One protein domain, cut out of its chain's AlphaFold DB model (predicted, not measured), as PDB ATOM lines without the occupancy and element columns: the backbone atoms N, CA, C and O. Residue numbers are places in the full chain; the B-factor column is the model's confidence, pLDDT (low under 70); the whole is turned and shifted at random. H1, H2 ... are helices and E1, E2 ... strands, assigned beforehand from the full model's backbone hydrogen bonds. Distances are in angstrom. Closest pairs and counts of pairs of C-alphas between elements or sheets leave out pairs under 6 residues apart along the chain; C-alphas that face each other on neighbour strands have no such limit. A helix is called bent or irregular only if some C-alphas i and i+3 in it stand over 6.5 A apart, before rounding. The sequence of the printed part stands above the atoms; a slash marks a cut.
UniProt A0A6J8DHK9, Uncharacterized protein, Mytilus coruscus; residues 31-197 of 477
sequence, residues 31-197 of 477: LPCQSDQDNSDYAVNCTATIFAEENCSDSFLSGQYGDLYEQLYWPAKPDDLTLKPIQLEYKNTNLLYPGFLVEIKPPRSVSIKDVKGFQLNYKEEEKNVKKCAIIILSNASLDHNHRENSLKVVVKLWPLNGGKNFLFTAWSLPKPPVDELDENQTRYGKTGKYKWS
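AT A GLANCE: This is residues 31 to 197 of the 477 residues of an uncharacterized protein of Mytilus coruscus (UniProt A0A6J8DHK9). Two curled, strongly twisted sheets lie face to face as a sandwich, their strands crossed at 44 degrees, and the sheets come close along both sides, where E2 meets E1 and E9 meets E3. The larger sheet has the order E2, E6, E5, E8, E9 and the smaller E1, E7, E4, E3, both antiparallel throughout; the short helices H2 and H3 lie at one end of the long axis, and the turn of the hairpin E3 and E4 lies with the last printed residues at the other. The printed part has 167 residues, with nine named strands and three named helices in the order E1, E2, H1, E3, E4, H2, E5, E6, H3, E7, E8, E9, and its class is mostly strand. It is compact, with a radius of gyration of the C-alphas of 16.0 A and spans of 47 by 37 by 25 A.

IN THESE COORDINATES: Start with the larger sheet at C-alpha 45, (104.798, 103.882, 103.354), where E2, residues 45 to 51, begins; it is 20.4 A long. Beside it look for E6, residues 130 to 138, 26.2 A, then E5, residues 117 to 124, 23.5 A, then E8, residues 165 to 173, 25.8 A. This sheet ends with E9, residues 185 to 190, 16.9 A, whose last C-alpha is at (79.083, 93.538, 110.790). For the smaller sheet, find C-alpha 33 at (97.408, 103.995, 106.620), where E1, residues 33 to 36, begins. With it go E7, residues 152 to 157, 15.5 A; E4, residues 95 to 105, the longest strand at 31.3 A; and E3, residues 80 to 89, 28.2 A. The helices are H1, residues 58 to 64, H2, residues 110 to 114, and H3, residues 144 to 148.

HOW THE PARTS SIT: In the larger sheet, with edge strands E2 and E9, look across E2 and E6 for N 49 and O 134 at 2.9 A, and across the hairpin E5 and E6 for N 120 and O 133 at 2.9 A. E5 and E8 have N 121 and O 169 at 2.8 A, and the hairpin E8 and E9 has N 168 and O 187 at 2.8 A. In the smaller sheet, with edge strands E1 and E3, you find N 34 and O 154 of E1 and E7 at 3.0 A, N 102 and O 155 of E4 and E7 at 2.8 A, and N 84 and O 101 of the hairpin E3 and E4 at 2.9 A. The parts of the two sheets that face each other are 9.1 A centre to centre, with best planes 17 degrees apart. Between the sheets, the closest C-alphas of E1 and E2 are those of Cys 33 and Thr 47, 5.5 A. Those of E3 and E9 are Leu 81 and Gln 185, 6.4 A. H1, H2 and H3 are on neither sheet, and H1 is apart from both H2 and H3. H2 and H3 are close but not clearly touching, their closest C-alphas being those of Ile 112 and His 144, 7.4 A. H2 is irregular, but only just: C-alphas 110 and 113 are 6.9 A apart. Each O i to N i+4 pair is within hydrogen-bond range in H1 and H3; in H2 it is 0 of 1, with 1 of 2 O i to N i+3 pairs.

THE WHOLE: The two C-alphas farthest apart are those of Leu 72 and Trp 196, 50.0 A. The printed part has no cut. The long links are H1 to E3, with 15 residues, and E8 to E9, with 11. Look near the end of the printed part for a short antiparallel pairing of residues 195 to 196 with residues 95 to 96 of E4. Mean pLDDT of the printed part is 89.1; residues 92 to 94, 139, 181 and 196 to 197 are under 70.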
ATOM      1  N   LEU A  31      93.109 109.134 105.548       73.06
ATOM      2  CA  LEU A  31      93.078 108.155 106.617       73.06
ATOM      3  C   LEU A  31      94.496 107.788 107.039       73.06
ATOM      4  O   LEU A  31      95.388 107.716 106.189       73.06
ATOM      5  N   PRO A  32      94.701 107.465 108.328       79.00
ATOM      6  CA  PRO A  32      95.912 106.783 108.736       79.00
ATOM      7  C   PRO A  32      95.961 105.427 108.020       79.00
ATOM      8  O   PRO A  32      95.051 104.599 108.149       79.00
ATOM      9  N   CYS A  33      97.022 105.247 107.243       85.44
ATOM     10  CA  CYS A  33      97.408 103.995 106.620       85.44
ATOM     11  C   CYS A  33      98.745 103.578 107.228       85.44
ATOM     12  O   CYS A  33      99.639 104.408 107.380       85.44
ATOM     13  N   GLN A  34      98.863 102.309 107.602       89.25
ATOM     14  CA  GLN A  34     100.077 101.759 108.189       89.25
ATOM     15  C   GLN A  34     100.389 100.402 107.558       89.25
ATOM     16  O   GLN A  34      99.479  99.629 107.265       89.25
ATOM     17  N   SER A  35     101.670 100.106 107.366       86.00
ATOM     18  CA  SER A  35     102.142  98.749 107.098       86.00
ATOM     19  C   SER A  35     102.500  98.040 108.403       86.00
ATOM     20  O   SER A  35     103.039  98.648 109.331       86.00
ATOM     21  N   ASP A  36     102.139  96.766 108.486       82.12
ATOM     22  CA  ASP A  36     102.503  95.879 109.585       82.12
ATOM     23  C   ASP A  36     103.159  94.620 108.994       82.12
ATOM     24  O   ASP A  36     102.676  94.071 107.997       82.12
ATOM     25  N   GLN A  37     104.295  94.217 109.562       85.81
ATOM     26  CA  GLN A  37     105.191  93.187 109.033       85.81
ATOM     27  C   GLN A  37     106.113  92.659 110.139       85.81
ATOM     28  O   GLN A  37     106.399  93.366 111.105       85.81
ATOM     29  N   ASP A  38     106.635  91.446 109.959       77.44
ATOM     30  CA  ASP A  38     107.493  90.785 110.953       77.44
ATOM     31  C   ASP A  38     108.888  91.434 111.055       77.44
ATOM     32  O   ASP A  38     109.511  91.427 112.117       77.44
ATOM     33  N   ASN A  39     109.376  92.031 109.962       79.88
ATOM     34  CA  ASN A  39     110.652  92.746 109.904       79.88
ATOM     35  C   ASN A  39     110.453  94.162 109.338       79.88
ATOM     36  O   ASN A  39     109.967  94.327 108.219       79.88
ATOM     37  N   SER A  40     110.872  95.182 110.095       84.88
ATOM     38  CA  SER A  40     110.738  96.603 109.750       84.88
ATOM     39  C   SER A  40     111.415  97.017 108.445       84.88
ATOM     40  O   SER A  40     110.994  98.006 107.854       84.88
ATOM     41  N   ASP A  41     112.411  96.270 107.966       84.25
ATOM     42  CA  ASP A  41     113.078  96.552 106.686       84.25
ATOM     43  C   ASP A  41     112.125  96.422 105.483       84.25
ATOM     44  O   ASP A  41     112.378  96.995 104.425       84.25
ATOM     45  N   TYR A  42     111.007  95.706 105.656       84.19
ATOM     46  CA  TYR A  42     109.949  95.531 104.656       84.19
ATOM     47  C   TYR A  42     108.728  96.425 104.912       84.19
ATOM     48  O   TYR A  42     107.661  96.200 104.335       84.19
ATOM     49  N   ALA A  43     108.858  97.423 105.792       87.38
ATOM     50  CA  ALA A  43     107.825  98.428 105.992       87.38
ATOM     51  C   ALA A  43     107.601  99.220 104.702       87.38
ATOM     52  O   ALA A  43     108.544  99.674 104.053       87.38
ATOM     53  N   VAL A  44     106.336  99.447 104.363       89.94
ATOM     54  CA  VAL A  44     105.960 100.289 103.225       89.94
ATOM     55  C   VAL A  44     105.197 101.513 103.692       89.94
ATOM     56  O   VAL A  44     104.294 101.435 104.528       89.94
ATOM     57  N   ASN A  45     105.547 102.660 103.124       90.88
ATOM     58  CA  ASN A  45     104.798 103.882 103.354       90.88
ATOM     59  C   ASN A  45     103.521 103.832 102.527       90.88
ATOM     60  O   ASN A  45     103.568 103.551 101.330       90.88
ATOM     61  N   CYS A  46     102.387 104.126 103.152       92.69
ATOM     62  CA  CYS A  46     101.118 104.149 102.452       92.69
ATOM     63  C   CYS A  46     100.279 105.365 102.821       92.69
ATOM     64  O   CYS A  46     100.338 105.876 103.938       92.69
ATOM     65  N   THR A  47      99.488 105.825 101.860       93.50
ATOM     66  CA  THR A  47      98.490 106.880 102.041       93.50
ATOM     67  C   THR A  47      97.130 106.340 101.636       93.50
ATOM     68  O   THR A  47      97.034 105.510 100.738       93.50
ATOM     69  N   ALA A  48      96.072 106.773 102.321       94.44
ATOM     70  CA  ALA A  48      94.715 106.333 102.033       94.44
ATOM     71  C   ALA A  48      93.762 107.529 101.935       94.44
ATOM     72  O   ALA A  48      93.681 108.336 102.862       94.44
ATOM     73  N   THR A  49      93.002 107.601 100.845       94.75
ATOM     74  CA  THR A  49      92.028 108.671 100.579       94.75
ATOM     75  C   THR A  49      90.640 108.073 100.392       94.75
ATOM     76  O   THR A  49      90.472 107.160  99.584       94.75
ATOM     77  N   ILE A  50      89.639 108.574 101.125       93.00
ATOM     78  CA  ILE A  50      88.240 108.125 101.000       93.00
ATOM     79  C   ILE A  50      87.463 109.030 100.047       93.00
ATOM     80  O   ILE A  50      87.503 110.254 100.170       93.00
ATOM     81  N   PHE A  51      86.644 108.414  99.201       93.25
ATOM     82  CA  PHE A  51      85.701 109.077  98.316       93.25
ATOM     83  C   PHE A  51      84.251 108.677  98.629       93.25
ATOM     84  O   PHE A  51      83.954 107.573  99.105       93.25
ATOM     85  N   ALA A  52      83.342 109.621  98.382       90.75
ATOM     86  CA  ALA A  52      81.900 109.396  98.397       90.75
ATOM     87  C   ALA A  52      81.443 108.645  97.134       90.75
ATOM     88  O   ALA A  52      82.210 108.502  96.185       90.75
ATOM     89  N   GLU A  53      80.196 108.169  97.130       89.62
ATOM     90  CA  GLU A  53      79.641 107.290  96.092       89.62
ATOM     91  C   GLU A  53      79.813 107.844  94.676       89.62
ATOM     92  O   GLU A  53      80.284 107.139  93.782       89.62
ATOM     93  N   GLU A  54      79.496 109.126  94.499       89.94
ATOM     94  CA  GLU A  54      79.591 109.852  93.234       89.94
ATOM     95  C   GLU A  54      81.013 109.894  92.657       89.94
ATOM     96  O   GLU A  54      81.184 110.026  91.448       89.94
ATOM     97  N   ASN A  55      82.023 109.714  93.510       92.00
ATOM     98  CA  ASN A  55      83.444 109.786  93.180       92.00
ATOM     99  C   ASN A  55      84.126 108.407  93.240       92.00
ATOM    100  O   ASN A  55      85.349 108.318  93.304       92.00
ATOM    101  N   CYS A  56      83.344 107.322  93.236       91.25
ATOM    102  CA  CYS A  56      83.845 105.945  93.274       91.25
ATOM    103  C   CYS A  56      83.693 105.189  91.951       91.25
ATOM    104  O   CYS A  56      83.830 103.960  91.927       91.25
ATOM    105  N   SER A  57      83.364 105.889  90.863       90.44
ATOM    106  CA  SER A  57      83.365 105.302  89.527       90.44
ATOM    107  C   SER A  57      84.793 105.160  89.004       90.44
ATOM    108  O   SER A  57      85.644 106.016  89.242       90.44
ATOM    109  N   ASP A  58      85.039 104.099  88.237       87.88
ATOM    110  CA  ASP A  58      86.354 103.870  87.633       87.88
ATOM    111  C   ASP A  58      86.737 105.006  86.675       87.88
ATOM    112  O   ASP A  58      87.901 105.370  86.622       87.88
ATOM    113  N   SER A  59      85.765 105.643  86.008       90.19
ATOM    114  CA  SER A  59      86.010 106.809  85.147       90.19
ATOM    115  C   SER A  59      86.443 108.063  85.912       90.19
ATOM    116  O   SER A  59      87.271 108.830  85.428       90.19
ATOM    117  N   PHE A  60      85.891 108.301  87.106       92.25
ATOM    118  CA  PHE A  60      86.325 109.412  87.952       92.25
ATOM    119  C   PHE A  60      87.721 109.135  88.515       92.25
ATOM    120  O   PHE A  60      88.600 109.997  88.476       92.25
ATOM    121  N   LEU A  61      87.925 107.915  89.017       92.06
ATOM    122  CA  LEU A  61      89.177 107.503  89.637       92.06
ATOM    123  C   LEU A  61      90.318 107.392  88.617       92.06
ATOM    124  O   LEU A  61      91.431 107.784  88.952       92.06
ATOM    125  N   SER A  62      90.063 106.961  87.377       90.75
ATOM    126  CA  SER A  62      91.066 106.971  86.304       90.75
ATOM    127  C   SER A  62      91.460 108.391  85.899       90.75
ATOM    128  O   SER A  62      92.630 108.651  85.637       90.75
ATOM    129  N   GLY A  63      90.532 109.353  85.959       91.50
ATOM    130  CA  GLY A  63      90.853 110.772  85.782       91.50
ATOM    131  C   GLY A  63      91.786 111.337  86.864       91.50
ATOM    132  O   GLY A  63      92.568 112.241  86.580       91.50
ATOM    133  N   GLN A  64      91.721 110.811  88.092       91.44
ATOM    134  CA  GLN A  64      92.569 111.223  89.223       91.44
ATOM    135  C   GLN A  64      93.901 110.456  89.275       91.44
ATOM    136  O   GLN A  64      94.934 111.033  89.609       91.44
ATOM    137  N   TYR A  65      93.876 109.164  88.947       91.50
ATOM    138  CA  TYR A  65      94.963 108.206  89.164       91.50
ATOM    139  C   TYR A  65      95.271 107.407  87.892       91.50
ATOM    140  O   TYR A  65      95.359 106.183  87.933       91.50
ATOM    141  N   GLY A  66      95.380 108.067  86.738       88.00
ATOM    142  CA  GLY A  66      95.417 107.393  85.431       88.00
ATOM    143  C   GLY A  66      96.475 106.295  85.269       88.00
ATOM    144  O   GLY A  66      96.267 105.362  84.506       88.00
ATOM    145  N   ASP A  67      97.582 106.329  86.013       87.19
ATOM    146  CA  ASP A  67      98.619 105.287  85.988       87.19
ATOM    147  C   ASP A  67      98.283 104.029  86.823       87.19
ATOM    148  O   ASP A  67      99.020 103.035  86.785       87.19
ATOM    149  N   LEU A  68      97.190 104.079  87.588       91.12
ATOM    150  CA  LEU A  68      96.631 102.991  88.395       91.12
ATOM    151  C   LEU A  68      95.380 102.364  87.761       91.12
ATOM    152  O   LEU A  68      94.831 101.408  88.309       91.12
ATOM    153  N   TYR A  69      94.926 102.877  86.620       90.69
ATOM    154  CA  TYR A  69      93.768 102.375  85.885       90.69
ATOM    155  C   TYR A  69      94.143 102.175  84.413       90.69
ATOM    156  O   TYR A  69      95.151 102.702  83.945       90.69
ATOM    157  N   GLU A  70      93.352 101.372  83.698       82.62
ATOM    158  CA  GLU A  70      93.469 101.189  82.239       82.62
ATOM    159  C   GLU A  70      94.861 100.705  81.769       82.62
ATOM    160  O   GLU A  70      95.279 100.944  80.636       82.62
ATOM    161  N   GLN A  71      95.596 100.004  82.639       84.62
ATOM    162  CA  GLN A  71      96.902  99.438  82.309       84.62
ATOM    163  C   GLN A  71      96.750  98.115  81.551       84.62
ATOM    164  O   GLN A  71      95.860  97.318  81.837       84.62
ATOM    165  N   LEU A  72      97.669  97.854  80.615       83.38
ATOM    166  CA  LEU A  72      97.709  96.590  79.867       83.38
ATOM    167  C   LEU A  72      98.053  95.388  80.764       83.38
ATOM    168  O   LEU A  72      97.664  94.265  80.466       83.38
ATOM    169  N   TYR A  73      98.791  95.639  81.846       86.62
ATOM    170  CA  TYR A  73      99.185  94.642  82.834       86.62
ATOM    171  C   TYR A  73      98.701  95.087  84.210       86.62
ATOM    172  O   TYR A  73      98.894  96.243  84.593       86.62
ATOM    173  N   TRP A  74      98.106  94.159  84.952       91.44
ATOM    174  CA  TRP A  74      97.636  94.378  86.312       91.44
ATOM    175  C   TRP A  74      98.127  93.260  87.240       91.44
ATOM    176  O   TRP A  74      98.314  92.119  86.806       91.44
ATOM    177  N   PRO A  75      98.365  93.565  88.523       93.44
ATOM    178  CA  PRO A  75      98.606  92.556  89.536       93.44
ATOM    179  C   PRO A  75      97.355  91.715  89.804       93.44
ATOM    180  O   PRO A  75      96.232  92.212  89.753       93.44
ATOM    181  N   ALA A  76      97.568  90.460  90.194       94.19
ATOM    182  CA  ALA A  76      96.518  89.620  90.755       94.19
ATOM    183  C   ALA A  76      95.857  90.272  91.982       94.19
ATOM    184  O   ALA A  76      96.470  91.081  92.699       94.19
ATOM    185  N   LYS A  77      94.619  89.865  92.265       95.19
ATOM    186  CA  LYS A  77      93.875  90.278  93.465       95.19
ATOM    187  C   LYS A  77      94.642  90.106  94.788       95.19
ATOM    188  O   LYS A  77      95.518  89.244  94.878       95.19
ATOM    189  N   PRO A  78      94.272  90.844  95.853       96.00
ATOM    190  CA  PRO A  78      94.856  90.652  97.180       96.00
ATOM    191  C   PRO A  78      94.766  89.188  97.644       96.00
ATOM    192  O   PRO A  78      93.806  88.485  97.321       96.00
ATOM    193  N   ASP A  79      95.751  88.720  98.412       95.31
ATOM    194  CA  ASP A  79      95.740  87.350  98.950       95.31
ATOM    195  C   ASP A  79      94.653  87.180 100.010       95.31
ATOM    196  O   ASP A  79      93.924  86.191 100.029       95.31
ATOM    197  N   ASP A  80      94.521  88.184 100.875       95.94
ATOM    198  CA  ASP A  80      93.520  88.207 101.925       95.94
ATOM    199  C   ASP A  80      93.036  89.631 102.191       95.94
ATOM    200  O   ASP A  80      93.755  90.622 102.027       95.94
ATOM    201  N   LEU A  81      91.791  89.692 102.638       96.81
ATOM    202  CA  LEU A  81      91.137  90.873 103.158       96.81
ATOM    203  C   LEU A  81      90.574  90.466 104.516       96.81
ATOM    204  O   LEU A  81      89.741  89.564 104.594       96.81
ATOM    205  N   THR A  82      91.028  91.118 105.578       96.75
ATOM    206  CA  THR A  82      90.591  90.847 106.947       96.75
ATOM    207  C   THR A  82      89.980  92.110 107.547       96.75
ATOM    208  O   THR A  82      90.485  93.216 107.379       96.75
ATOM    209  N   LEU A  83      88.856  91.949 108.247       96.12
ATOM    210  CA  LEU A  83      88.116  93.039 108.879       96.12
ATOM    211  C   LEU A  83      88.150  92.846 110.394       96.12
ATOM    212  O   LEU A  83      87.497  91.945 110.920       96.12
ATOM    213  N   LYS A  84      88.884  93.700 111.107       95.12
ATOM    214  CA  LYS A  84      88.912  93.699 112.574       95.12
ATOM    215  C   LYS A  84      87.984  94.793 113.096       95.12
ATOM    216  O   LYS A  84      88.250  95.970 112.843       95.12
ATOM    217  N   PRO A  85      86.879  94.456 113.782       92.25
ATOM    218  CA  PRO A  85      85.982  95.467 114.316       92.25
ATOM    219  C   PRO A  85      86.708  96.302 115.370       92.25
ATOM    220  O   PRO A  85      87.394  95.770 116.239       92.25
ATOM    221  N   ILE A  86      86.528  97.615 115.299       93.00
ATOM    222  CA  ILE A  86      87.027  98.566 116.293       93.00
ATOM    223  C   ILE A  86      85.897  99.452 116.784       93.00
ATOM    224  O   ILE A  86      84.878  99.625 116.110       93.00
ATOM    225  N   GLN A  87      86.091 100.039 117.958       89.31
ATOM    226  CA  GLN A  87      85.142 100.973 118.529       89.31
ATOM    227  C   GLN A  87      85.886 102.099 119.236       89.31
ATOM    228  O   GLN A  87      86.599 101.846 120.199       89.31
ATOM    229  N   LEU A  88      85.758 103.319 118.719       87.00
ATOM    230  CA  LEU A  88      86.551 104.468 119.156       87.00
ATOM    231  C   LEU A  88      85.679 105.711 119.302       87.00
ATOM    232  O   LEU A  88      84.656 105.845 118.625       87.00
ATOM    233  N   GLU A  89      86.108 106.620 120.164       83.06
ATOM    234  CA  GLU A  89      85.433 107.882 120.460       83.06
ATOM    235  C   GLU A  89      85.569 108.885 119.308       83.06
ATOM    236  O   GLU A  89      86.675 109.139 118.830       83.06
ATOM    237  N   TYR A  90      84.455 109.435 118.809       79.75
ATOM    238  CA  TYR A  90      84.464 110.319 117.634       79.75
ATOM    239  C   TYR A  90      84.326 111.779 118.023       79.75
ATOM    240  O   TYR A  90      83.325 112.137 118.627       79.75
ATOM    241  N   LYS A  91      85.271 112.639 117.617       79.94
ATOM    242  CA  LYS A  91      85.200 114.106 117.791       79.94
ATOM    243  C   LYS A  91      84.815 114.546 119.217       79.94
ATOM    244  O   LYS A  91      83.996 115.451 119.365       79.94
ATOM    245  N   ASN A  92      85.384 113.904 120.240       65.94
ATOM    246  CA  ASN A  92      85.065 114.147 121.655       65.94
ATOM    247  C   ASN A  92      83.561 114.014 121.959       65.94
ATOM    248  O   ASN A  92      82.996 114.779 122.741       65.94
ATOM    249  N   THR A  93      82.872 113.122 121.245       66.06
ATOM    250  CA  THR A  93      81.515 112.718 121.602       66.06
ATOM    251  C   THR A  93      81.607 111.570 122.583       66.06
ATOM    252  O   THR A  93      82.395 110.656 122.382       66.06
ATOM    253  N   ASN A  94      80.697 111.518 123.549       69.06
ATOM    254  CA  ASN A  94      80.655 110.445 124.550       69.06
ATOM    255  C   ASN A  94      80.137 109.118 123.957       69.06
ATOM    256  O   ASN A  94      79.638 108.251 124.668       69.06
ATOM    257  N   LEU A  95      80.203 108.962 122.633       73.12
ATOM    258  CA  LEU A  95      79.754 107.808 121.882       73.12
ATOM    259  C   LEU A  95      80.962 107.172 121.192       73.12
ATOM    260  O   LEU A  95      81.652 107.788 120.380       73.12
ATOM    261  N   LEU A  96      81.186 105.898 121.481       83.19
ATOM    262  CA  LEU A  96      82.130 105.063 120.766       83.19
ATOM    263  C   LEU A  96      81.477 104.606 119.460       83.19
ATOM    264  O   LEU A  96      80.589 103.738 119.436       83.19
ATOM    265  N   TYR A  97      81.934 105.195 118.361       91.69
ATOM    266  CA  TYR A  97      81.506 104.833 117.022       91.69
ATOM    267  C   TYR A  97      82.204 103.540 116.596       91.69
ATOM    268  O   TYR A  97      83.421 103.407 116.765       91.69
ATOM    269  N   PRO A  98      81.459 102.581 116.034       93.44
ATOM    270  CA  PRO A  98      82.045 101.373 115.491       93.44
ATOM    271  C   PRO A  98      82.724 101.659 114.147       93.44
ATOM    272  O   PRO A  98      82.385 102.603 113.432       93.44
ATOM    273  N   GLY A  99      83.692 100.825 113.799       95.56
ATOM    274  CA  GLY A  99      84.419 100.875 112.537       95.56
ATOM    275  C   GLY A  99      85.166  99.571 112.292       95.56
ATOM    276  O   GLY A  99      84.963  98.589 113.012       95.56
ATOM    277  N   PHE A 100      86.058  99.577 111.307       96.62
ATOM    278  CA  PHE A 100      86.960  98.459 111.038       96.62
ATOM    279  C   PHE A 100      88.402  98.939 110.888       96.62
ATOM    280  O   PHE A 100      88.661  99.965 110.261       96.62
ATOM    281  N   LEU A 101      89.341  98.162 111.422       96.06
ATOM    282  CA  LEU A 101      90.688  98.088 110.873       96.06
ATOM    283  C   LEU A 101      90.639  97.068 109.741       96.06
ATOM    284  O   LEU A 101      90.368  95.886 109.968       96.06
ATOM    285  N   VAL A 102      90.821  97.554 108.522       97.25
ATOM    286  CA  VAL A 102      90.844  96.730 107.319       97.25
ATOM    287  C   VAL A 102      92.288  96.376 107.026       97.25
ATOM    288  O   VAL A 102      93.097  97.263 106.778       97.25
ATOM    289  N   GLU A 103      92.599  95.088 107.070       97.44
ATOM    290  CA  GLU A 103      93.916  94.549 106.752       97.44
ATOM    291  C   GLU A 103      93.872  93.936 105.349       97.44
ATOM    292  O   GLU A 103      93.051  93.057 105.077       97.44
ATOM    293  N   ILE A 104      94.742  94.402 104.457       97.38
ATOM    294  CA  ILE A 104      94.858  93.922 103.078       97.38
ATOM    295  C   ILE A 104      96.236  93.291 102.904       97.38
ATOM    296  O   ILE A 104      97.252  93.946 103.149       97.38
ATOM    297  N   LYS A 105      96.279  92.027 102.476       95.94
ATOM    298  CA  LYS A 105      97.531  91.330 102.158       95.94
ATOM    299  C   LYS A 105      97.798  91.362 100.650       95.94
ATOM    300  O   LYS A 105      96.904  90.987  99.885       95.94
ATOM    301  N   PRO A 106      99.002  91.768 100.205       95.00
ATOM    302  CA  PRO A 106      99.373  91.719  98.792       95.00
ATOM    303  C   PRO A 106      99.238  90.305  98.187       95.00
ATOM    304  O   PRO A 106      99.318  89.318  98.922       95.00
ATOM    305  N   PRO A 107      99.045  90.177  96.859       94.44
ATOM    306  CA  PRO A 107      98.978  88.890  96.160       94.44
ATOM    307  C   PRO A 107     100.214  88.013  96.395       94.44
ATOM    308  O   PRO A 107     101.336  88.504  96.481       94.44
ATOM    309  N   ARG A 108     100.035  86.683  96.400       91.38
ATOM    310  CA  ARG A 108     101.157  85.725  96.508       91.38
ATOM    311  C   ARG A 108     101.884  85.442  95.196       91.38
ATOM    312  O   ARG A 108     102.959  84.834  95.233       91.38
ATOM    313  N   SER A 109     101.280  85.802  94.068       90.44
ATOM    314  CA  SER A 109     101.790  85.531  92.726       90.44
ATOM    315  C   SER A 109     103.024  86.381  92.396       90.44
ATOM    316  O   SER A 109     103.375  87.330  93.094       90.44
ATOM    317  N   VAL A 110     103.680  86.056  91.280       89.06
ATOM    318  CA  VAL A 110     104.823  86.821  90.740       89.06
ATOM    319  C   VAL A 110     104.474  88.262  90.351       89.06
ATOM    320  O   VAL A 110     105.372  89.081  90.180       89.06
ATOM    321  N   SER A 111     103.183  88.583  90.236       91.44
ATOM    322  CA  SER A 111     102.696  89.928  89.918       91.44
ATOM    323  C   SER A 111     102.685  90.866  91.131       91.44
ATOM    324  O   SER A 111     102.237  92.000  91.015       91.44
ATOM    325  N   ILE A 112     103.142  90.418  92.310       93.25
ATOM    326  CA  ILE A 112     103.256  91.268  93.507       93.25
ATOM    327  C   ILE A 112     104.106  92.521  93.250       93.25
ATOM    328  O   ILE A 112     103.776  93.594  93.741       93.25
ATOM    329  N   LYS A 113     105.133  92.411  92.404       92.31
ATOM    330  CA  LYS A 113     106.009  93.521  91.996       92.31
ATOM    331  C   LYS A 113     105.309  94.653  91.254       92.31
ATOM    332  O   LYS A 113     105.825  95.766  91.228       92.31
ATOM    333  N   ASP A 114     104.153  94.358  90.668       92.44
ATOM    334  CA  ASP A 114     103.367  95.302  89.880       92.44
ATOM    335  C   ASP A 114     102.309  96.014  90.749       92.44
ATOM    336  O   ASP A 114     101.602  96.900  90.270       92.44
ATOM    337  N   VAL A 115     102.206  95.655  92.037       94.56
ATOM    338  CA  VAL A 115     101.285  96.273  92.997       94.56
ATOM    339  C   VAL A 115     101.803  97.643  93.417       94.56
ATOM    340  O   VAL A 115     102.834  97.768  94.074       94.56
ATOM    341  N   LYS A 116     101.025  98.674  93.098       95.00
ATOM    342  CA  LYS A 116     101.260 100.071  93.490       95.00
ATOM    343  C   LYS A 116     100.335 100.547  94.613       95.00
ATOM    344  O   LYS A 116     100.509 101.637  95.153       95.00
ATOM    345  N   GLY A 117      99.311  99.768  94.943       95.62
ATOM    346  CA  GLY A 117      98.259 100.194  95.852       95.62
ATOM    347  C   GLY A 117      97.079  99.239  95.883       95.62
ATOM    348  O   GLY A 117      97.126  98.152  95.308       95.62
ATOM    349  N   PHE A 118      96.006  99.677  96.533       96.88
ATOM    350  CA  PHE A 118      94.754  98.941  96.631       96.88
ATOM    351  C   PHE A 118      93.561  99.883  96.488       96.88
ATOM    352  O   PHE A 118      93.547 100.980  97.048       96.88
ATOM    353  N   GLN A 119      92.526  99.434  95.786       96.44
ATOM    354  CA  GLN A 119      91.205 100.052  95.843       96.44
ATOM    355  C   GLN A 119      90.326  99.213  96.760       96.44
ATOM    356  O   GLN A 119      90.166  98.015  96.542       96.44
ATOM    357  N   LEU A 120      89.706  99.852  97.746       97.00
ATOM    358  CA  LEU A 120      88.756  99.228  98.654       97.00
ATOM    359  C   LEU A 120      87.385  99.872  98.478       97.00
ATOM    360  O   LEU A 120      87.183 101.015  98.869       97.00
ATOM    361  N   ASN A 121      86.424  99.133  97.942       95.69
ATOM    362  CA  ASN A 121      85.025  99.540  97.914       95.69
ATOM    363  C   ASN A 121      84.295  98.938  99.111       95.69
ATOM    364  O   ASN A 121      84.516  97.781  99.461       95.69
ATOM    365  N   TYR A 122      83.393  99.699  99.717       95.62
ATOM    366  CA  TYR A 122      82.551  99.198 100.792       95.62
ATOM    367  C   TYR A 122      81.143  99.763 100.713       95.62
ATOM    368  O   TYR A 122      80.940 100.943 100.425       95.62
ATOM    369  N   LYS A 123      80.159  98.899 100.951       95.00
ATOM    370  CA  LYS A 123      78.740  99.227 100.835       95.00
ATOM    371  C   LYS A 123      77.982  98.793 102.079       95.00
ATOM    372  O   LYS A 123      78.125  97.656 102.515       95.00
ATOM    373  N   GLU A 124      77.151  99.685 102.611       93.31
ATOM    374  CA  GLU A 124      76.152  99.335 103.628       93.31
ATOM    375  C   GLU A 124      75.002  98.582 102.944       93.31
ATOM    376  O   GLU A 124      74.342  99.136 102.062       93.31
ATOM    377  N   GLU A 125      74.763  97.323 103.321       88.88
ATOM    378  CA  GLU A 125      73.809  96.455 102.609       88.88
ATOM    379  C   GLU A 125      72.385  97.017 102.596       88.88
ATOM    380  O   GLU A 125      71.720  96.992 101.563       88.88
ATOM    381  N   GLU A 126      71.937  97.571 103.723       84.56
ATOM    382  CA  GLU A 126      70.562  98.049 103.894       84.56
ATOM    383  C   GLU A 126      70.252  99.312 103.083       84.56
ATOM    384  O   GLU A 126      69.128  99.491 102.620       84.56
ATOM    385  N   LYS A 127      71.232 100.210 102.930       80.12
ATOM    386  CA  LYS A 127      71.032 101.520 102.286       80.12
ATOM    387  C   LYS A 127      71.554 101.587 100.859       80.12
ATOM    388  O   LYS A 127      71.326 102.585 100.188       80.12
ATOM    389  N   ASN A 128      72.283 100.565 100.417       79.56
ATOM    390  CA  ASN A 128      72.994 100.553  99.141       79.56
ATOM    391  C   ASN A 128      73.987 101.718  98.951       79.56
ATOM    392  O   ASN A 128      74.429 101.953  97.835       79.56
ATOM    393  N   VAL A 129      74.375 102.412 100.026       79.62
ATOM    394  CA  VAL A 129      75.344 103.514  99.956       79.62
ATOM    395  C   VAL A 129      76.731 102.922  99.770       79.62
ATOM    396  O   VAL A 129      77.199 102.175 100.638       79.62
ATOM    397  N   LYS A 130      77.384 103.261  98.656       88.94
ATOM    398  CA  LYS A 130      78.730 102.787  98.319       88.94
ATOM    399  C   LYS A 130      79.756 103.883  98.588       88.94
ATOM    400  O   LYS A 130      79.578 105.031  98.217       88.94
ATOM    401  N   LYS A 131      80.863 103.523  99.218       93.88
ATOM    402  CA  LYS A 131      82.046 104.375  99.360       93.88
ATOM    403  C   LYS A 131      83.267 103.607  98.893       93.88
ATOM    404  O   LYS A 131      83.220 102.384  98.733       93.88
ATOM    405  N   CYS A 132      84.358 104.319  98.682       94.88
ATOM    406  CA  CYS A 132      85.616 103.707  98.300       94.88
ATOM    407  C   CYS A 132      86.789 104.424  98.950       94.88
ATOM    408  O   CYS A 132      86.707 105.604  99.283       94.88
ATOM    409  N   ALA A 133      87.872 103.689  99.147       95.88
ATOM    410  CA  ALA A 133      89.153 104.206  99.576       95.88
ATOM    411  C   ALA A 133      90.225 103.784  98.568       95.88
ATOM    412  O   ALA A 133      90.264 102.621  98.157       95.88
ATOM    413  N   ILE A 134      91.079 104.727  98.178       96.62
ATOM    414  CA  ILE A 134      92.271 104.475  97.367       96.62
ATOM    415  C   ILE A 134      93.475 104.509  98.285       96.62
ATOM    416  O   ILE A 134      93.682 105.488  98.999       96.62
ATOM    417  N   ILE A 135      94.235 103.423  98.274       96.38
ATOM    418  CA  ILE A 135      95.418 103.219  99.093       96.38
ATOM    419  C   ILE A 135      96.611 103.170  98.151       96.38
ATOM    420  O   ILE A 135      96.647 102.321  97.265       96.38
ATOM    421  N   ILE A 136      97.575 104.065  98.326       95.31
ATOM    422  CA  ILE A 136      98.760 104.165  97.471       95.31
ATOM    423  C   ILE A 136      99.977 103.775  98.294       95.31
ATOM    424  O   ILE A 136     100.139 104.253  99.417       95.31
ATOM    425  N   LEU A 137     100.823 102.906  97.741       93.81
ATOM    426  CA  LEU A 137     102.109 102.539  98.323       93.81
ATOM    427  C   LEU A 137     103.190 103.441  97.730       93.81
ATOM    428  O   LEU A 137     103.436 103.436  96.525       93.81
ATOM    429  N   SER A 138     103.834 104.228  98.580       87.06
ATOM    430  CA  SER A 138     104.866 105.174  98.167       87.06
ATOM    431  C   SER A 138     106.237 104.504  98.176       87.06
ATOM    432  O   SER A 138     106.651 103.955  99.194       87.06
ATOM    433  N   ASN A 139     106.974 104.635  97.068       69.56
ATOM    434  CA  ASN A 139     108.386 104.245  96.941       69.56
ATOM    435  C   ASN A 139     108.704 102.770  97.267       69.56
ATOM    436  O   ASN A 139     109.834 102.467  97.642       69.56
ATOM    437  N   ALA A 140     107.743 101.855  97.102       71.81
ATOM    438  CA  ALA A 140     107.947 100.428  97.340       71.81
ATOM    439  C   ALA A 140     107.694  99.618  96.061       71.81
ATOM    440  O   ALA A 140     106.627  99.714  95.460       71.81
ATOM    441  N   SER A 141     108.673  98.802  95.660       84.25
ATOM    442  CA  SER A 141     108.450  97.682  94.744       84.25
ATOM    443  C   SER A 141     108.334  96.437  95.607       84.25
ATOM    444  O   SER A 141     109.308  96.022  96.233       84.25
ATOM    445  N   LEU A 142     107.120  95.899  95.712       90.50
ATOM    446  CA  LEU A 142     106.885  94.717  96.528       90.50
ATOM    447  C   LEU A 142     107.525  93.491  95.873       90.50
ATOM    448  O   LEU A 142     107.545  93.342  94.656       90.50
ATOM    449  N   ASP A 143     108.019  92.569  96.678       90.06
ATOM    450  CA  ASP A 143     108.608  91.326  96.195       90.06
ATOM    451  C   ASP A 143     108.182  90.146  97.079       90.06
ATOM    452  O   ASP A 143     107.393  90.282  98.020       90.06
ATOM    453  N   HIS A 144     108.702  88.959  96.779       87.38
ATOM    454  CA  HIS A 144     108.402  87.765  97.565       87.38
ATOM    455  C   HIS A 144     108.888  87.855  99.021       87.38
ATOM    456  O   HIS A 144     108.284  87.213  99.881       87.38
ATOM    457  N   ASN A 145     109.896  88.680  99.322       89.06
ATOM    458  CA  ASN A 145     110.398  88.854 100.681       89.06
ATOM    459  C   ASN A 145     109.405  89.643 101.543       89.06
ATOM    460  O   ASN A 145     109.161  89.266 102.688       89.06
ATOM    461  N   HIS A 146     108.755  90.675 100.994       89.88
ATOM    462  CA  HIS A 146     107.688  91.393 101.706       89.88
ATOM    463  C   HIS A 146     106.558  90.437 102.126       89.88
ATOM    464  O   HIS A 146     106.052  90.500 103.245       89.88
ATOM    465  N   ARG A 147     106.199  89.500 101.241       81.62
ATOM    466  CA  ARG A 147     105.209  88.451 101.526       81.62
ATOM    467  C   ARG A 147     105.676  87.506 102.634       81.62
ATOM    468  O   ARG A 147     104.884  87.159 103.504       81.62
ATOM    469  N   GLU A 148     106.922  87.048 102.574       85.56
ATOM    470  CA  GLU A 148     107.484  86.112 103.559       85.56
ATOM    471  C   GLU A 148     107.622  86.730 104.951       85.56
ATOM    472  O   GLU A 148     107.571  86.006 105.938       85.56
ATOM    473  N   ASN A 149     107.683  88.060 105.029       88.25
ATOM    474  CA  ASN A 149     107.642  88.828 106.274       88.25
ATOM    475  C   ASN A 149     106.221  89.292 106.643       88.25
ATOM    476  O   ASN A 149     106.048  90.277 107.360       88.25
ATOM    477  N   SER A 150     105.198  88.597 106.138       89.44
ATOM    478  CA  SER A 150     103.793  88.795 106.505       89.44
ATOM    479  C   SER A 150     103.252  90.212 106.277       89.44
ATOM    480  O   SER A 150     102.311  90.610 106.969       89.44
ATOM    481  N   LEU A 151     103.795  90.959 105.302       92.94
ATOM    482  CA  LEU A 151     103.368  92.334 105.038       92.94
ATOM    483  C   LEU A 151     101.847  92.417 104.854       92.94
ATOM    484  O   LEU A 151     101.254  91.744 104.005       92.94
ATOM    485  N   LYS A 152     101.227  93.320 105.610       94.38
ATOM    486  CA  LYS A 152      99.829  93.712 105.452       94.38
ATOM    487  C   LYS A 152      99.690  95.224 105.551       94.38
ATOM    488  O   LYS A 152     100.376  95.888 106.323       94.38
ATOM    489  N   VAL A 153      98.763  95.758 104.770       95.31
ATOM    490  CA  VAL A 153      98.406  97.175 104.779       95.31
ATOM    491  C   VAL A 153      97.142  97.344 105.601       95.31
ATOM    492  O   VAL A 153      96.124  96.716 105.316       95.31
ATOM    493  N   VAL A 154      97.214  98.175 106.632       95.31
ATOM    494  CA  VAL A 154      96.142  98.402 107.596       95.31
ATOM    495  C   VAL A 154      95.568  99.796 107.392       95.31
ATOM    496  O   VAL A 154      96.267 100.802 107.517       95.31
ATOM    497  N   VAL A 155      94.269  99.858 107.105       95.00
ATOM    498  CA  VAL A 155      93.525 101.109 106.948       95.00
ATOM    499  C   VAL A 155      92.390 101.169 107.948       95.00
ATOM    500  O   VAL A 155      91.589 100.244 108.090       95.00
ATOM    501  N   LYS A 156      92.296 102.299 108.639       94.50
ATOM    502  CA  LYS A 156      91.258 102.539 109.633       94.50
ATOM    503  C   LYS A 156      90.021 103.161 108.991       94.50
ATOM    504  O   LYS A 156      89.996 104.356 108.723       94.50
ATOM    505  N   LEU A 157      88.959 102.380 108.813       94.06
ATOM    506  CA  LEU A 157      87.662 102.873 108.347       94.06
ATOM    507  C   LEU A 157      86.744 103.173 109.528       94.06
ATOM    508  O   LEU A 157      86.078 102.290 110.078       94.06
ATOM    509  N   TRP A 158      86.725 104.440 109.930       92.06
ATOM    510  CA  TRP A 158      85.959 104.917 111.072       92.06
ATOM    511  C   TRP A 158      85.711 106.436 110.969       92.06
ATOM    512  O   TRP A 158      86.599 107.151 110.502       92.06
ATOM    513  N   PRO A 159      84.553 106.953 111.422       92.00
ATOM    514  CA  PRO A 159      83.415 106.225 111.992       92.00
ATOM    515  C   PRO A 159      82.509 105.586 110.926       92.00
ATOM    516  O   PRO A 159      82.355 106.115 109.823       92.00
ATOM    517  N   LEU A 160      81.865 104.469 111.273       91.56
ATOM    518  CA  LEU A 160      80.827 103.815 110.468       91.56
ATOM    519  C   LEU A 160      79.487 103.762 111.218       91.56
ATOM    520  O   LEU A 160      79.407 103.997 112.427       91.56
ATOM    521  N   ASN A 161      78.416 103.443 110.485       89.38
ATOM    522  CA  ASN A 161      77.094 103.251 111.077       89.38
ATOM    523  C   ASN A 161      77.069 101.991 111.951       89.38
ATOM    524  O   ASN A 161      77.590 100.945 111.560       89.38
ATOM    525  N   GLY A 162      76.464 102.088 113.136       87.62
ATOM    526  CA  GLY A 162      76.448 101.007 114.120       87.62
ATOM    527  C   GLY A 162      75.350  99.972 113.910       87.62
ATOM    528  O   GLY A 162      74.220 100.304 113.560       87.62
ATOM    529  N   GLY A 163      75.690  98.707 114.168       85.62
ATOM    530  CA  GLY A 163      74.799  97.557 114.039       85.62
ATOM    531  C   GLY A 163      74.448  97.199 112.596       85.62
ATOM    532  O   GLY A 163      73.412  96.572 112.382       85.62
ATOM    533  N   LYS A 164      75.267  97.614 111.624       91.81
ATOM    534  CA  LYS A 164      75.013  97.463 110.187       91.81
ATOM    535  C   LYS A 164      75.934  96.427 109.556       91.81
ATOM    536  O   LYS A 164      77.058  96.217 110.016       91.81
ATOM    537  N   ASN A 165      75.449  95.805 108.488       93.94
ATOM    538  CA  ASN A 165      76.240  94.910 107.653       93.94
ATOM    539  C   ASN A 165      76.888  95.696 106.514       93.94
ATOM    540  O   ASN A 165      76.255  96.548 105.881       93.94
ATOM    541  N   PHE A 166      78.146  95.375 106.249       95.56
ATOM    542  CA  PHE A 166      78.940  95.959 105.191       95.56
ATOM    543  C   PHE A 166      79.542  94.866 104.319       95.56
ATOM    544  O   PHE A 166      80.075  93.874 104.822       95.56
ATOM    545  N   LEU A 167      79.494  95.097 103.012       96.50
ATOM    546  CA  LEU A 167      80.208  94.312 102.020       96.50
ATOM    547  C   LEU A 167      81.440  95.090 101.575       96.50
ATOM    548  O   LEU A 167      81.305  96.188 101.035       96.50
ATOM    549  N   PHE A 168      82.619  94.521 101.798       96.94
ATOM    550  CA  PHE A 168      83.900  95.057 101.358       96.94
ATOM    551  C   PHE A 168      84.378  94.307 100.125       96.94
ATOM    552  O   PHE A 168      84.254  93.086 100.049       96.94
ATOM    553  N   THR A 169      84.938  95.027  99.164       96.06
ATOM    554  CA  THR A 169      85.566  94.456  97.974       96.06
ATOM    555  C   THR A 169      86.873  95.181  97.703       96.06
ATOM    556  O   THR A 169      86.882  96.408  97.627       96.06
ATOM    557  N   ALA A 170      87.966  94.437  97.583       97.19
ATOM    558  CA  ALA A 170      89.305  94.972  97.398       97.19
ATOM    559  C   ALA A 170      89.930  94.481  96.089       97.19
ATOM    560  O   ALA A 170      89.830  93.298  95.757       97.19
ATOM    561  N   TRP A 171      90.617  95.387  95.397       96.62
ATOM    562  CA  TRP A 171      91.441  95.121  94.219       96.62
ATOM    563  C   TRP A 171      92.866  95.591  94.485       96.62
ATOM    564  O   TRP A 171      93.070  96.605  95.158       96.62
ATOM    565  N   SER A 172      93.839  94.887  93.915       96.19
ATOM    566  CA  SER A 172      95.195  95.407  93.753       96.19
ATOM    567  C   SER A 172      95.186  96.488  92.665       96.19
ATOM    568  O   SER A 172      94.392  96.412  91.728       96.19
ATOM    569  N   LEU A 173      96.044  97.500  92.794       95.19
ATOM    570  CA  LEU A 173      96.250  98.531  91.775       95.19
ATOM    571  C   LEU A 173      97.619  98.335  91.100       95.19
ATOM    572  O   LEU A 173      98.584  98.102  91.830       95.19
ATOM    573  N   PRO A 174      97.750  98.483  89.766       94.38
ATOM    574  CA  PRO A 174      96.717  98.920  88.819       94.38
ATOM    575  C   PRO A 174      95.502  97.995  88.697       94.38
ATOM    576  O   PRO A 174      95.635  96.780  88.795       94.38
ATOM    577  N   LYS A 175      94.309  98.572  88.539       92.56
ATOM    578  CA  LYS A 175      93.062  97.801  88.538       92.56
ATOM    579  C   LYS A 175      92.881  97.044  87.209       92.56
ATOM    580  O   LYS A 175      93.104  97.655  86.160       92.56
ATOM    581  N   PRO A 176      92.425  95.777  87.226       89.56
ATOM    582  CA  PRO A 176      92.026  95.063  86.010       89.56
ATOM    583  C   PRO A 176      90.856  95.749  85.273       89.56
ATOM    584  O   PRO A 176      90.071  96.473  85.901       89.56
ATOM    585  N   PRO A 177      90.686  95.482  83.964       84.75
ATOM    586  CA  PRO A 177      89.489  95.852  83.209       84.75
ATOM    587  C   PRO A 177      88.208  95.259  83.822       84.75
ATOM    588  O   PRO A 177      88.235  94.210  84.458       84.75
ATOM    589  N   VAL A 178      87.066  95.916  83.597       77.75
ATOM    590  CA  VAL A 178      85.767  95.576  84.223       77.75
ATOM    591  C   VAL A 178      85.274  94.157  83.893       77.75
ATOM    592  O   VAL A 178      84.511  93.587  84.672       77.75
ATOM    593  N   ASP A 179      85.722  93.580  82.780       72.50
ATOM    594  CA  ASP A 179      85.223  92.301  82.260       72.50
ATOM    595  C   ASP A 179      85.930  91.062  82.853       72.50
ATOM    596  O   ASP A 179      85.506  89.932  82.601       72.50
ATOM    597  N   GLU A 180      86.977  91.248  83.663       73.50
ATOM    598  CA  GLU A 180      87.732  90.159  84.302       73.50
ATOM    599  C   GLU A 180      87.056  89.722  85.618       73.50
ATOM    600  O   GLU A 180      87.093  90.412  86.645       73.50
ATOM    601  N   LEU A 181      86.402  88.556  85.586       62.88
ATOM    602  CA  LEU A 181      85.811  87.912  86.763       62.88
ATOM    603  C   LEU A 181      86.920  87.380  87.696       62.88
ATOM    604  O   LEU A 181      87.989  86.992  87.251       62.88
ATOM    605  N   ASP A 182      86.648  87.339  89.003       75.44
ATOM    606  CA  ASP A 182      87.532  86.817  90.064       75.44
ATOM    607  C   ASP A 182      88.790  87.621  90.438       75.44
ATOM    608  O   ASP A 182      89.529  87.182  91.322       75.44
ATOM    609  N   GLU A 183      88.993  88.831  89.916       87.00
ATOM    610  CA  GLU A 183      90.153  89.678  90.258       87.00
ATOM    611  C   GLU A 183      89.956  90.581  91.493       87.00
ATOM    612  O   GLU A 183      90.588  91.628  91.656       87.00
ATOM    613  N   ASN A 184      89.080  90.176  92.414       92.50
ATOM    614  CA  ASN A 184      88.888  90.872  93.682       92.50
ATOM    615  C   ASN A 184      88.760  89.929  94.879       92.50
ATOM    616  O   ASN A 184      88.521  88.727  94.745       92.50
ATOM    617  N   GLN A 185      88.944  90.506  96.065       94.94
ATOM    618  CA  GLN A 185      88.631  89.867  97.337       94.94
ATOM    619  C   GLN A 185      87.411  90.515  97.958       94.94
ATOM    620  O   GLN A 185      87.355  91.737  98.098       94.94
ATOM    621  N   THR A 186      86.464  89.695  98.396       95.06
ATOM    622  CA  THR A 186      85.225  90.161  99.013       95.06
ATOM    623  C   THR A 186      85.107  89.646 100.441       95.06
ATOM    624  O   THR A 186      85.345  88.470 100.714       95.06
ATOM    625  N   ARG A 187      84.698  90.517 101.367       96.56
ATOM    626  CA  ARG A 187      84.414  90.147 102.758       96.56
ATOM    627  C   ARG A 187      83.175  90.835 103.291       96.56
ATOM    628  O   ARG A 187      82.950  92.017 103.048       96.56
ATOM    629  N   TYR A 188      82.430  90.091 104.094       95.75
ATOM    630  CA  TYR A 188      81.322  90.612 104.876       95.75
ATOM    631  C   TYR A 188      81.807  90.973 106.276       95.75
ATOM    632  O   TYR A 188      82.524  90.204 106.914       95.75
ATOM    633  N   GLY A 189      81.395  92.140 106.759       93.25
ATOM    634  CA  GLY A 189      81.653  92.589 108.120       93.25
ATOM    635  C   GLY A 189      80.395  93.178 108.736       93.25
ATOM    636  O   GLY A 189      79.649  93.894 108.074       93.25
ATOM    637  N   LYS A 190      80.163  92.911 110.022       93.56
ATOM    638  CA  LYS A 190      79.083  93.538 110.790       93.56
ATOM    639  C   LYS A 190      79.669  94.471 111.836       93.56
ATOM    640  O   LYS A 190      80.481  94.047 112.656       93.56
ATOM    641  N   THR A 191      79.271  95.738 111.811       90.38
ATOM    642  CA  THR A 191      79.702  96.696 112.829       90.38
ATOM    643  C   THR A 191      79.011  96.404 114.157       90.38
ATOM    644  O   THR A 191      77.844  96.001 114.212       90.38
ATOM    645  N   GLY A 192      79.724  96.646 115.260       82.44
ATOM    646  CA  GLY A 192      79.112  96.682 116.587       82.44
ATOM    647  C   GLY A 192      78.034  97.766 116.675       82.44
ATOM    648  O   GLY A 192      77.950  98.655 115.829       82.44
ATOM    649  N   LYS A 193      77.188  97.713 117.706       85.31
ATOM    650  CA  LYS A 193      76.277  98.825 118.013       85.31
ATOM    651  C   LYS A 193      77.081 100.022 118.532       85.31
ATOM    652  O   LYS A 193      78.157  99.836 119.100       85.31
ATOM    653  N   TYR A 194      76.534 101.228 118.390       78.75
ATOM    654  CA  TYR A 194      77.036 102.375 119.145       78.75
ATOM    655  C   TYR A 194      77.047 102.025 120.634       78.75
ATOM    656  O   TYR A 194      76.082 101.451 121.144       78.75
ATOM    657  N   LYS A 195      78.144 102.341 121.311       74.19
ATOM    658  CA  LYS A 195      78.235 102.267 122.767       74.19
ATOM    659  C   LYS A 195      78.487 103.668 123.262       74.19
ATOM    660  O   LYS A 195      79.189 104.431 122.607       74.19
ATOM    661  N   TRP A 196      77.932 103.995 124.410       61.31
ATOM    662  CA  TRP A 196      78.414 105.147 125.143       61.31
ATOM    663  C   TRP A 196      79.840 104.842 125.597       61.31
ATOM    664  O   TRP A 196      80.135 103.703 125.975       61.31
ATOM    665  N   SER A 197      80.729 105.826 125.492       61.78
ATOM    666  CA  SER A 197      81.964 105.804 126.264       61.78
ATOM    667  C   SER A 197      81.518 105.621 127.705       61.78
ATOM    668  O   SER A 197      80.700 106.396 128.200       61.78
TER     669      SER A 197